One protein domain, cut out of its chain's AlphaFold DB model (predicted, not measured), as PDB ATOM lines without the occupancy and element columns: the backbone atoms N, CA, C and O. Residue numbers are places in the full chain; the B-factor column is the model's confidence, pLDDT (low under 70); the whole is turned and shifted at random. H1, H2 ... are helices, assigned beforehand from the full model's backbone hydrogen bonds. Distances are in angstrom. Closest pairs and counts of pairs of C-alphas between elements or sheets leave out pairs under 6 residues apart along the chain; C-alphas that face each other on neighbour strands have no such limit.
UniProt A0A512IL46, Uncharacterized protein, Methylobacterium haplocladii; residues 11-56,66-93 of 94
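What this domain is: This is residues 11 to 56 and 66 to 93 of the 94 residues of an uncharacterized protein of Methylobacterium haplocladii (UniProt A0A512IL46). Two separate pairs of helices stand across an empty middle from each other: H1 and H2 make a wide V that closes where H1 ends and H2 begins, and the much shorter H3 and H4 make a second, smaller V. No helix of one pair comes close to a helix of the other, and the unnamed stretches on either side of a cut, residues 48 to 56 and 66 to 75, run out from H2 and into H3. The printed part has 74 residues with four named helices in the order H1, H2, H3, H4 and no named strand; the class is all helix. The whole is extended, with a radius of gyration of the C-alphas of 18.0 A and spans of 42 by 37 by 25 A.

How they stand to each other: H1, residues 12 to 27, and H2, residues 32 to 47, are close but not clearly touching. Their closest C-alphas are those of Leu 27 and Arg 35, 6.4 A apart. They run opposite ways at a steep tilt of 46 degrees, and their centres are 15.9 A apart. H3, residues 76 to 82, is apart from H1 and from H2. H4, residues 85 to 92, is apart from H1 and H2 too. H3 and H4 are close but not clearly touching, and their closest C-alphas are those of Ala 80 and Gln 88, 7.4 A apart. They run opposite ways at a shallow tilt of 30 degrees. In H1, H2, H3 and H4 every O i to N i+4 pair is within hydrogen-bond range.

Where its parts are: H1 begins at C-alpha 12 at (50.921, 0.778, 91.728) and measures 22.0 A from first to last C-alpha. A tight link of 4 residues leads to H2, which begins at C-alpha 32 at (46.741, -24.814, 100.864) and measures 21.9 A. Beyond the cut, H3 has 7 residues and measures 9.9 A. After a tight link of 2 residues, H4 has 8 residues, measures 10.8 A and ends at C-alpha 92 at (63.860, -11.293, 84.750).

The domain as a whole: The two C-alphas farthest apart are those of Arg 29 and Ser 71, 43.6 A. Residues 57 to 65 are not printed, and C-alphas 56 and 66 are 16.9 A apart across this cut, which lies in the link from H2 to H3. Residues 11 to 23, of which 12 to 23 belong to H1, stand free. Residues 45 to 50, of which 45 to 47 belong to H2, and residues 66 to 79, of which 76 to 79 belong to H3, stand free as well. The mean pLDDT of the printed part is 77.0; residues 51 to 56, 66 to 82, 85 to 86 and 88 to 93 are under 70, which is low confidence in this predicted model.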
ATOM      1  N   GLU A  11      53.414   4.177  91.658       90.19
ATOM      2  CA  GLU A  11      53.206   3.603  92.998       90.19
ATOM      3  C   GLU A  11      52.485   2.251  92.965       90.19
ATOM      4  O   GLU A  11      52.608   1.443  93.889       90.19
ATOM      5  N   THR A  12      51.732   1.990  91.895       90.00
ATOM      6  CA  THR A  12      50.921   0.778  91.728       90.00
ATOM      7  C   THR A  12      51.693  -0.528  91.971       90.00
ATOM      8  O   THR A  12      51.188  -1.347  92.743       90.00
ATOM      9  N   PRO A  13      52.886  -0.772  91.385       91.75
ATOM     10  CA  PRO A  13      53.609  -2.026  91.612       91.75
ATOM     11  C   PRO A  13      54.020  -2.214  93.077       91.75
ATOM     12  O   PRO A  13      53.801  -3.288  93.635       91.75
ATOM     13  N   ALA A  14      54.527  -1.163  93.727       92.75
ATOM     14  CA  ALA A  14      54.944  -1.227  95.128       92.75
ATOM     15  C   ALA A  14      53.754  -1.485  96.069       92.75
ATOM     16  O   ALA A  14      53.835  -2.292  96.997       92.75
ATOM     17  N   LEU A  15      52.614  -0.839  95.809       92.25
ATOM     18  CA  LEU A  15      51.387  -1.059  96.573       92.25
ATOM     19  C   LEU A  15      50.799  -2.455  96.335       92.25
ATOM     20  O   LEU A  15      50.297  -3.070  97.277       92.25
ATOM     21  N   ALA A  16      50.876  -2.977  95.109       91.44
ATOM     22  CA  ALA A  16      50.420  -4.324  94.782       91.44
ATOM     23  C   ALA A  16      51.262  -5.400  95.484       91.44
ATOM     24  O   ALA A  16      50.705  -6.370  96.005       91.44
ATOM     25  N   GLU A  17      52.582  -5.217  95.548       94.06
ATOM     26  CA  GLU A  17      53.486  -6.105  96.281       94.06
ATOM     27  C   GLU A  17      53.176  -6.088  97.782       94.06
ATOM     28  O   GLU A  17      52.935  -7.140  98.381       94.06
ATOM     29  N   ALA A  18      53.075  -4.895  98.379       94.44
ATOM     30  CA  ALA A  18      52.741  -4.740  99.792       94.44
ATOM     31  C   ALA A  18      51.377  -5.363 100.135       94.44
ATOM     32  O   ALA A  18      51.250  -6.096 101.118       94.44
ATOM     33  N   ALA A  19      50.361  -5.128  99.301       92.50
ATOM     34  CA  ALA A  19      49.037  -5.713  99.481       92.50
ATOM     35  C   ALA A  19      49.075  -7.245  99.387       92.50
ATOM     36  O   ALA A  19      48.489  -7.927 100.228       92.50
ATOM     37  N   THR A  20      49.796  -7.791  98.402       90.62
ATOM     38  CA  THR A  20      49.979  -9.241  98.244       90.62
ATOM     39  C   THR A  20      50.627  -9.849  99.484       90.62
ATOM     40  O   THR A  20      50.099 -10.815 100.034       90.62
ATOM     41  N   ALA A  21      51.709  -9.248  99.980       94.44
ATOM     42  CA  ALA A  21      52.414  -9.726 101.164       94.44
ATOM     43  C   ALA A  21      51.513  -9.742 102.412       94.44
ATOM     44  O   ALA A  21      51.487 -10.730 103.145       94.44
ATOM     45  N   MET A  22      50.716  -8.689 102.625       96.44
ATOM     46  CA  MET A  22      49.764  -8.621 103.742       96.44
ATOM     47  C   MET A  22      48.662  -9.685 103.646       96.44
ATOM     48  O   MET A  22      48.250 -10.255 104.659       96.44
ATOM     49  N   ILE A  23      48.163  -9.949 102.436       92.88
ATOM     50  CA  ILE A  23      47.140 -10.973 102.211       92.88
ATOM     51  C   ILE A  23      47.728 -12.363 102.459       92.88
ATOM     52  O   ILE A  23      47.124 -13.147 103.190       92.88
ATOM     53  N   GLU A  24      48.906 -12.662 101.913       93.00
ATOM     54  CA  GLU A  24      49.567 -13.958 102.089       93.00
ATOM     55  C   GLU A  24      49.936 -14.227 103.555       93.00
ATOM     56  O   GLU A  24      49.663 -15.320 104.057       93.00
ATOM     57  N   ASP A  25      50.432 -13.226 104.290       96.50
ATOM     58  CA  ASP A  25      50.655 -13.339 105.739       96.50
ATOM     59  C   ASP A  25      49.361 -13.719 106.471       96.50
ATOM     60  O   ASP A  25      49.323 -14.668 107.263       96.50
ATOM     61  N   ARG A  26      48.243 -13.067 106.136       94.88
ATOM     62  CA  ARG A  26      46.952 -13.380 106.755       94.88
ATOM     63  C   ARG A  26      46.411 -14.750 106.355       94.88
ATOM     64  O   ARG A  26      45.692 -15.377 107.145       94.88
ATOM     65  N   LEU A  27      46.709 -15.197 105.139       93.38
ATOM     66  CA  LEU A  27      46.299 -16.494 104.613       93.38
ATOM     67  C   LEU A  27      47.193 -17.643 105.091       93.38
ATOM     68  O   LEU A  27      46.752 -18.791 105.045       93.38
ATOM     69  N   SER A  28      48.394 -17.357 105.600       94.12
ATOM     70  CA  SER A  28      49.374 -18.353 106.060       94.12
ATOM     71  C   SER A  28      48.822 -19.324 107.112       94.12
ATOM     72  O   SER A  28      49.208 -20.491 107.146       94.12
ATOM     73  N   ARG A  29      47.856 -18.873 107.924       94.62
ATOM     74  CA  ARG A  29      47.157 -19.686 108.936       94.62
ATOM     75  C   ARG A  29      46.247 -20.776 108.362       94.62
ATOM     76  O   ARG A  29      45.797 -21.636 109.114       94.62
ATOM     77  N   PHE A  30      45.922 -20.709 107.074       94.06
ATOM     78  CA  PHE A  30      45.041 -21.657 106.400       94.06
ATOM     79  C   PHE A  30      45.838 -22.692 105.616       94.06
ATOM     80  O   PHE A  30      46.940 -22.432 105.122       94.06
ATOM     81  N   SER A  31      45.250 -23.871 105.444       94.44
ATOM     82  CA  SER A  31      45.808 -24.913 104.591       94.44
ATOM     83  C   SER A  31      45.810 -24.484 103.118       94.44
ATOM     84  O   SER A  31      45.048 -23.614 102.691       94.44
ATOM     85  N   LYS A  32      46.661 -25.115 102.302       90.56
ATOM     86  CA  LYS A  32      46.741 -24.814 100.864       90.56
ATOM     87  C   LYS A  32      45.371 -24.886 100.150       90.56
ATOM     88  O   LYS A  32      45.061 -23.942  99.426       90.56
ATOM     89  N   PRO A  33      44.522 -25.915 100.366       93.06
ATOM     90  CA  PRO A  33      43.197 -25.970  99.743       93.06
ATOM     91  C   PRO A  33      42.281 -24.799 100.123       93.06
ATOM     92  O   PRO A  33      41.519 -24.315  99.290       93.06
ATOM     93  N   GLU A  34      42.357 -24.322 101.366       91.38
ATOM     94  CA  GLU A  34      41.555 -23.190 101.841       91.38
ATOM     95  C   GLU A  34      42.017 -21.865 101.223       91.38
ATOM     96  O   GLU A  34      41.181 -21.046 100.838       91.38
ATOM     97  N   ARG A  35      43.332 -21.676 101.045       93.00
ATOM     98  CA  ARG A  35      43.880 -20.521 100.311       93.00
ATOM     99  C   ARG A  35      43.453 -20.532  98.842       93.00
ATOM    100  O   ARG A  35      42.998 -19.514  98.320       93.00
ATOM    101  N   ASP A  36      43.511 -21.697  98.197       90.38
ATOM    102  CA  ASP A  36      43.059 -21.871  96.812       90.38
ATOM    103  C   ASP A  36      41.548 -21.563  96.680       90.38
ATOM    104  O   ASP A  36      41.115 -20.899  95.730       90.38
ATOM    105  N   ALA A  37      40.740 -21.980  97.664       92.31
ATOM    106  CA  ALA A  37      39.309 -21.677  97.727       92.31
ATOM    107  C   ALA A  37      39.029 -20.176  97.927       92.31
ATOM    108  O   ALA A  37      38.141 -19.629  97.263       92.31
ATOM    109  N   TYR A  38      39.804 -19.494  98.776       92.56
ATOM    110  CA  TYR A  38      39.725 -18.042  98.956       92.56
ATOM    111  C   TYR A  38      39.953 -17.310  97.627       92.56
ATOM    112  O   TYR A  38      39.083 -16.555  97.181       92.56
ATOM    113  N   TRP A  39      41.044 -17.611  96.921       89.94
ATOM    114  CA  TRP A  39      41.350 -16.981  95.634       89.94
ATOM    115  C   TRP A  39      40.344 -17.329  94.528       89.94
ATOM    116  O   TRP A  39      40.051 -16.505  93.657       89.94
ATOM    117  N   ALA A  40      39.768 -18.535  94.549       89.00
ATOM    118  CA  ALA A  40      38.668 -18.893  93.654       89.00
ATOM    119  C   ALA A  40      37.400 -18.070  93.937       89.00
ATOM    120  O   ALA A  40      36.714 -17.662  92.997       89.00
ATOM    121  N   SER A  41      37.104 -17.790  95.210       88.69
ATOM    122  CA  SER A  41      35.962 -16.962  95.605       88.69
ATOM    123  C   SER A  41      36.116 -15.510  95.150       88.69
ATOM    124  O   SER A  41      35.170 -14.960  94.594       88.69
ATOM    125  N   ILE A  42      37.318 -14.932  95.272       88.88
ATOM    126  CA  ILE A  42      37.645 -13.576  94.809       88.88
ATOM    127  C   ILE A  42      37.432 -13.481  93.298       88.88
ATOM    128  O   ILE A  42      36.657 -12.645  92.841       88.88
ATOM    129  N   ARG A  43      38.031 -14.393  92.516       86.75
ATOM    130  CA  ARG A  43      37.825 -14.442  91.058       86.75
ATOM    131  C   ARG A  43      36.348 -14.594  90.711       86.75
ATOM    132  O   ARG A  43      35.852 -13.913  89.822       86.75
ATOM    133  N   LYS A  44      35.613 -15.450  91.421       82.00
ATOM    134  CA  LYS A  44      34.180 -15.617  91.173       82.00
ATOM    135  C   LYS A  44      33.383 -14.355  91.519       82.00
ATOM    136  O   LYS A  44      32.499 -14.003  90.753       82.00
ATOM    137  N   ALA A  45      33.652 -13.686  92.632       84.06
ATOM    138  CA  ALA A  45      32.882 -12.523  93.064       84.06
ATOM    139  C   ALA A  45      33.209 -11.267  92.240       84.06
ATOM    140  O   ALA A  45      32.294 -10.543  91.858       84.06
ATOM    141  N   TYR A  46      34.491 -11.048  91.932       81.31
ATOM    142  CA  TYR A  46      34.969  -9.837  91.265       81.31
ATOM    143  C   TYR A  46      35.112  -9.969  89.747       81.31
ATOM    144  O   TYR A  46      34.736  -9.032  89.053       81.31
ATOM    145  N   ASN A  47      35.590 -11.097  89.197       75.12
ATOM    146  CA  ASN A  47      35.708 -11.229  87.735       75.12
ATOM    147  C   ASN A  47      34.388 -11.609  87.064       75.12
ATOM    148  O   ASN A  47      34.175 -11.179  85.942       75.12
ATOM    149  N   THR A  48      33.482 -12.365  87.699       71.12
ATOM    150  CA  THR A  48      32.224 -12.802  87.044       71.12
ATOM    151  C   THR A  48      31.350 -11.654  86.516       71.12
ATOM    152  O   THR A  48      30.796 -11.816  85.431       71.12
ATOM    153  N   PRO A  49      31.201 -10.507  87.211       74.56
ATOM    154  CA  PRO A  49      30.432  -9.378  86.684       74.56
ATOM    155  C   PRO A  49      31.008  -8.769  85.396       74.56
ATOM    156  O   PRO A  49      30.245  -8.279  84.570       74.56
ATOM    157  N   TYR A  50      32.332  -8.807  85.221       72.56
ATOM    158  CA  TYR A  50      33.030  -8.164  84.097       72.56
ATOM    159  C   TYR A  50      33.490  -9.156  83.019       72.56
ATOM    160  O   TYR A  50      33.670  -8.791  81.863       72.56
ATOM    161  N   ASN A  51      33.654 -10.419  83.396       69.94
ATOM    162  CA  ASN A  51      34.026 -11.544  82.555       69.94
ATOM    163  C   ASN A  51      33.219 -12.772  83.007       69.94
ATOM    164  O   ASN A  51      33.722 -13.614  83.766       69.94
ATOM    165  N   PRO A  52      31.932 -12.854  82.624       66.00
ATOM    166  CA  PRO A  52      31.093 -13.968  83.019       66.00
ATOM    167  C   PRO A  52      31.718 -15.266  82.500       66.00
ATOM    168  O   PRO A  52      32.072 -15.348  81.321       66.00
ATOM    169  N   PRO A  53      31.862 -16.304  83.343       64.06
ATOM    170  CA  PRO A  53      32.338 -17.583  82.855       64.06
ATOM    171  C   PRO A  53      31.357 -18.060  81.786       64.06
ATOM    172  O   PRO A  53      30.144 -18.050  82.023       64.06
ATOM    173  N   ALA A  54      31.871 -18.479  80.627       61.31
ATOM    174  CA  ALA A  54      31.052 -19.103  79.594       61.31
ATOM    175  C   ALA A  54      30.174 -20.176  80.264       61.31
ATOM    176  O   ALA A  54      30.680 -21.077  80.940       61.31
ATOM    177  N   SER A  55      28.853 -19.989  80.201       56.00
ATOM    178  CA  SER A  55      27.893 -20.702  81.045       56.00
ATOM    179  C   SER A  55      28.095 -22.218  80.973       56.00
ATOM    180  O   SER A  55      27.920 -22.827  79.922       56.00
ATOM    181  N   LYS A  56      28.386 -22.860  82.114       54.94
ATOM    182  CA  LYS A  56      28.391 -24.332  82.232       54.94
ATOM    183  C   LYS A  56      26.983 -24.932  82.370       54.94
ATOM    184  O   LYS A  56      26.851 -26.136  82.568       54.94
ATOM    185  N   ILE A  66      39.176 -27.116  70.966       57.12
ATOM    186  CA  ILE A  66      39.999 -26.235  70.153       57.12
ATOM    187  C   ILE A  66      41.421 -26.591  70.569       57.12
ATOM    188  O   ILE A  66      41.905 -26.136  71.607       57.12
ATOM    189  N   GLU A  67      42.051 -27.490  69.814       56.59
ATOM    190  CA  GLU A  67      43.502 -27.604  69.835       56.59
ATOM    191  C   GLU A  67      44.029 -26.227  69.456       56.59
ATOM    192  O   GLU A  67      43.797 -25.752  68.348       56.59
ATOM    193  N   ILE A  68      44.658 -25.545  70.407       56.31
ATOM    194  CA  ILE A  68      45.434 -24.351  70.107       56.31
ATOM    195  C   ILE A  68      46.684 -24.900  69.415       56.31
ATOM    196  O   ILE A  68      47.480 -25.559  70.096       56.31
ATOM    197  N   PRO A  69      46.862 -24.740  68.089       51.69
ATOM    198  CA  PRO A  69      48.093 -25.177  67.463       51.69
ATOM    199  C   PRO A  69      49.225 -24.364  68.092       51.69
ATOM    200  O   PRO A  69      49.301 -23.148  67.932       51.69
ATOM    201  N   VAL A  70      50.113 -25.046  68.819       57.97
ATOM    202  CA  VAL A  70      51.336 -24.462  69.404       57.97
ATOM    203  C   VAL A  70      52.175 -23.747  68.334       57.97
ATOM    204  O   VAL A  70      52.953 -22.855  68.647       57.97
ATOM    205  N   SER A  71      51.961 -24.092  67.065       59.66
ATOM    206  CA  SER A  71      52.595 -23.511  65.886       59.66
ATOM    207  C   SER A  71      52.306 -22.024  65.637       59.66
ATOM    208  O   SER A  71      52.974 -21.454  64.783       59.66
ATOM    209  N   ASP A  72      51.341 -21.406  66.332       57.12
ATOM    210  CA  ASP A  72      51.028 -19.967  66.206       57.12
ATOM    211  C   ASP A  72      51.446 -19.148  67.443       57.12
ATOM    212  O   ASP A  72      51.150 -17.959  67.565       57.12
ATOM    213  N   LEU A  73      52.146 -19.779  68.394       56.41
ATOM    214  CA  LEU A  73      52.843 -19.034  69.434       56.41
ATOM    215  C   LEU A  73      54.144 -18.490  68.829       56.41
ATOM    216  O   LEU A  73      54.938 -19.279  68.307       56.41
ATOM    217  N   PRO A  74      54.386 -17.167  68.873       60.75
ATOM    218  CA  PRO A  74      55.645 -16.612  68.402       60.75
ATOM    219  C   PRO A  74      56.796 -17.246  69.185       60.75
ATOM    220  O   PRO A  74      56.699 -17.426  70.402       60.75
ATOM    221  N   ASP A  75      57.872 -17.591  68.474       68.38
ATOM    222  CA  ASP A  75      59.070 -18.165  69.082       68.38
ATOM    223  C   ASP A  75      59.490 -17.296  70.274       68.38
ATOM    224  O   ASP A  75      59.549 -16.067  70.168       68.38
ATOM    225  N   VAL A  76      59.735 -17.918  71.427       62.44
ATOM    226  CA  VAL A  76      60.043 -17.207  72.677       62.44
ATOM    227  C   VAL A  76      61.246 -16.275  72.488       62.44
ATOM    228  O   VAL A  76      61.286 -15.200  73.087       62.44
ATOM    229  N   ALA A  77      62.179 -16.615  71.591       64.69
ATOM    230  CA  ALA A  77      63.295 -15.748  71.227       64.69
ATOM    231  C   ALA A  77      62.860 -14.506  70.426       64.69
ATOM    232  O   ALA A  77      63.414 -13.424  70.617       64.69
ATOM    233  N   LEU A  78      61.847 -14.630  69.562       63.78
ATOM    234  CA  LEU A  78      61.277 -13.517  68.799       63.78
ATOM    235  C   LEU A  78      60.480 -12.570  69.706       63.78
ATOM    236  O   LEU A  78      60.585 -11.353  69.566       63.78
ATOM    237  N   VAL A  79      59.735 -13.118  70.670       68.25
ATOM    238  CA  VAL A  79      59.038 -12.324  71.695       68.25
ATOM    239  C   VAL A  79      60.050 -11.579  72.558       68.25
ATOM    240  O   VAL A  79      59.919 -10.373  72.732       68.25
ATOM    241  N   ALA A  80      61.105 -12.256  73.022       64.44
ATOM    242  CA  ALA A  80      62.161 -11.628  73.810       64.44
ATOM    243  C   ALA A  80      62.894 -10.515  73.041       64.44
ATOM    244  O   ALA A  80      63.244  -9.504  73.644       64.44
ATOM    245  N   ALA A  81      63.090 -10.663  71.726       66.12
ATOM    246  CA  ALA A  81      63.714  -9.642  70.880       66.12
ATOM    247  C   ALA A  81      62.806  -8.429  70.599       66.12
ATOM    248  O   ALA A  81      63.311  -7.336  70.350       66.12
ATOM    249  N   ALA A  82      61.481  -8.607  70.635       67.69
ATOM    250  CA  ALA A  82      60.501  -7.535  70.453       67.69
ATOM    251  C   ALA A  82      60.149  -6.796  71.759       67.69
ATOM    252  O   ALA A  82      59.492  -5.755  71.720       67.69
ATOM    253  N   MET A  83      60.566  -7.324  72.913       71.62
ATOM    254  CA  MET A  83      60.366  -6.683  74.209       71.62
ATOM    255  C   MET A  83      61.295  -5.480  74.360       71.62
ATOM    256  O   MET A  83      62.501  -5.565  74.125       71.62
ATOM    257  N   THR A  84      60.736  -4.351  74.791       72.06
ATOM    258  CA  THR A  84      61.535  -3.186  75.165       72.06
ATOM    259  C   THR A  84      62.380  -3.505  76.411       72.06
ATOM    260  O   THR A  84      62.016  -4.390  77.196       72.06
ATOM    261  N   PRO A  85      63.508  -2.802  76.635       66.94
ATOM    262  CA  PRO A  85      64.406  -3.088  77.761       66.94
ATOM    263  C   PRO A  85      63.703  -3.060  79.127       66.94
ATOM    264  O   PRO A  85      64.049  -3.820  80.028       66.94
ATOM    265  N   GLU A  86      62.670  -2.226  79.266       64.81
ATOM    266  CA  GLU A  86      61.837  -2.128  80.472       64.81
ATOM    267  C   GLU A  86      60.971  -3.383  80.707       64.81
ATOM    268  O   GLU A  86      60.824  -3.840  81.841       64.81
ATOM    269  N   MET A  87      60.458  -4.005  79.640       70.19
ATOM    270  CA  MET A  87      59.683  -5.243  79.722       70.19
ATOM    271  C   MET A  87      60.579  -6.444  80.048       70.19
ATOM    272  O   MET A  87      60.157  -7.343  80.771       70.19
ATOM    273  N   GLN A  88      61.819  -6.453  79.548       60.44
ATOM    274  CA  GLN A  88      62.802  -7.490  79.881       60.44
ATOM    275  C   GLN A  88      63.250  -7.412  81.345       60.44
ATOM    276  O   GLN A  88      63.363  -8.448  81.999       60.44
ATOM    277  N   ALA A  89      63.453  -6.204  81.878       65.00
ATOM    278  CA  ALA A  89      63.835  -6.011  83.276       65.00
ATOM    279  C   ALA A  89      62.761  -6.528  84.252       65.00
ATOM    280  O   ALA A  89      63.091  -7.197  85.227       65.00
ATOM    281  N   ASN A  90      61.480  -6.296  83.949       60.16
ATOM    282  CA  ASN A  90      60.373  -6.794  84.770       60.16
ATOM    283  C   ASN A  90      60.172  -8.314  84.664       60.16
ATOM    284  O   ASN A  90      59.725  -8.934  85.623       60.16
ATOM    285  N   ALA A  91      60.504  -8.926  83.523       59.84
ATOM    286  CA  ALA A  91      60.374 -10.370  83.335       59.84
ATOM    287  C   ALA A  91      61.498 -11.178  84.011       59.84
ATOM    288  O   ALA A  91      61.258 -12.303  84.433       59.84
ATOM    289  N   ALA A  92      62.712 -10.623  84.125       55.56
ATOM    290  CA  ALA A  92      63.860 -11.293  84.750       55.56
ATOM    291  C   ALA A  92      63.872 -11.218  86.291       55.56
ATOM    292  O   ALA A  92      64.692 -11.877  86.928       55.56
ATOM    293  N   ALA A  93      62.999 -10.399  86.880       53.47
ATOM    294  CA  ALA A  93      62.881 -10.206  88.325       53.47
ATOM    295  C   ALA A  93      61.805 -11.097  88.987       53.47
ATOM    296  O   ALA A  93      61.607 -10.991  90.198       53.47
TER     297      ALA A  93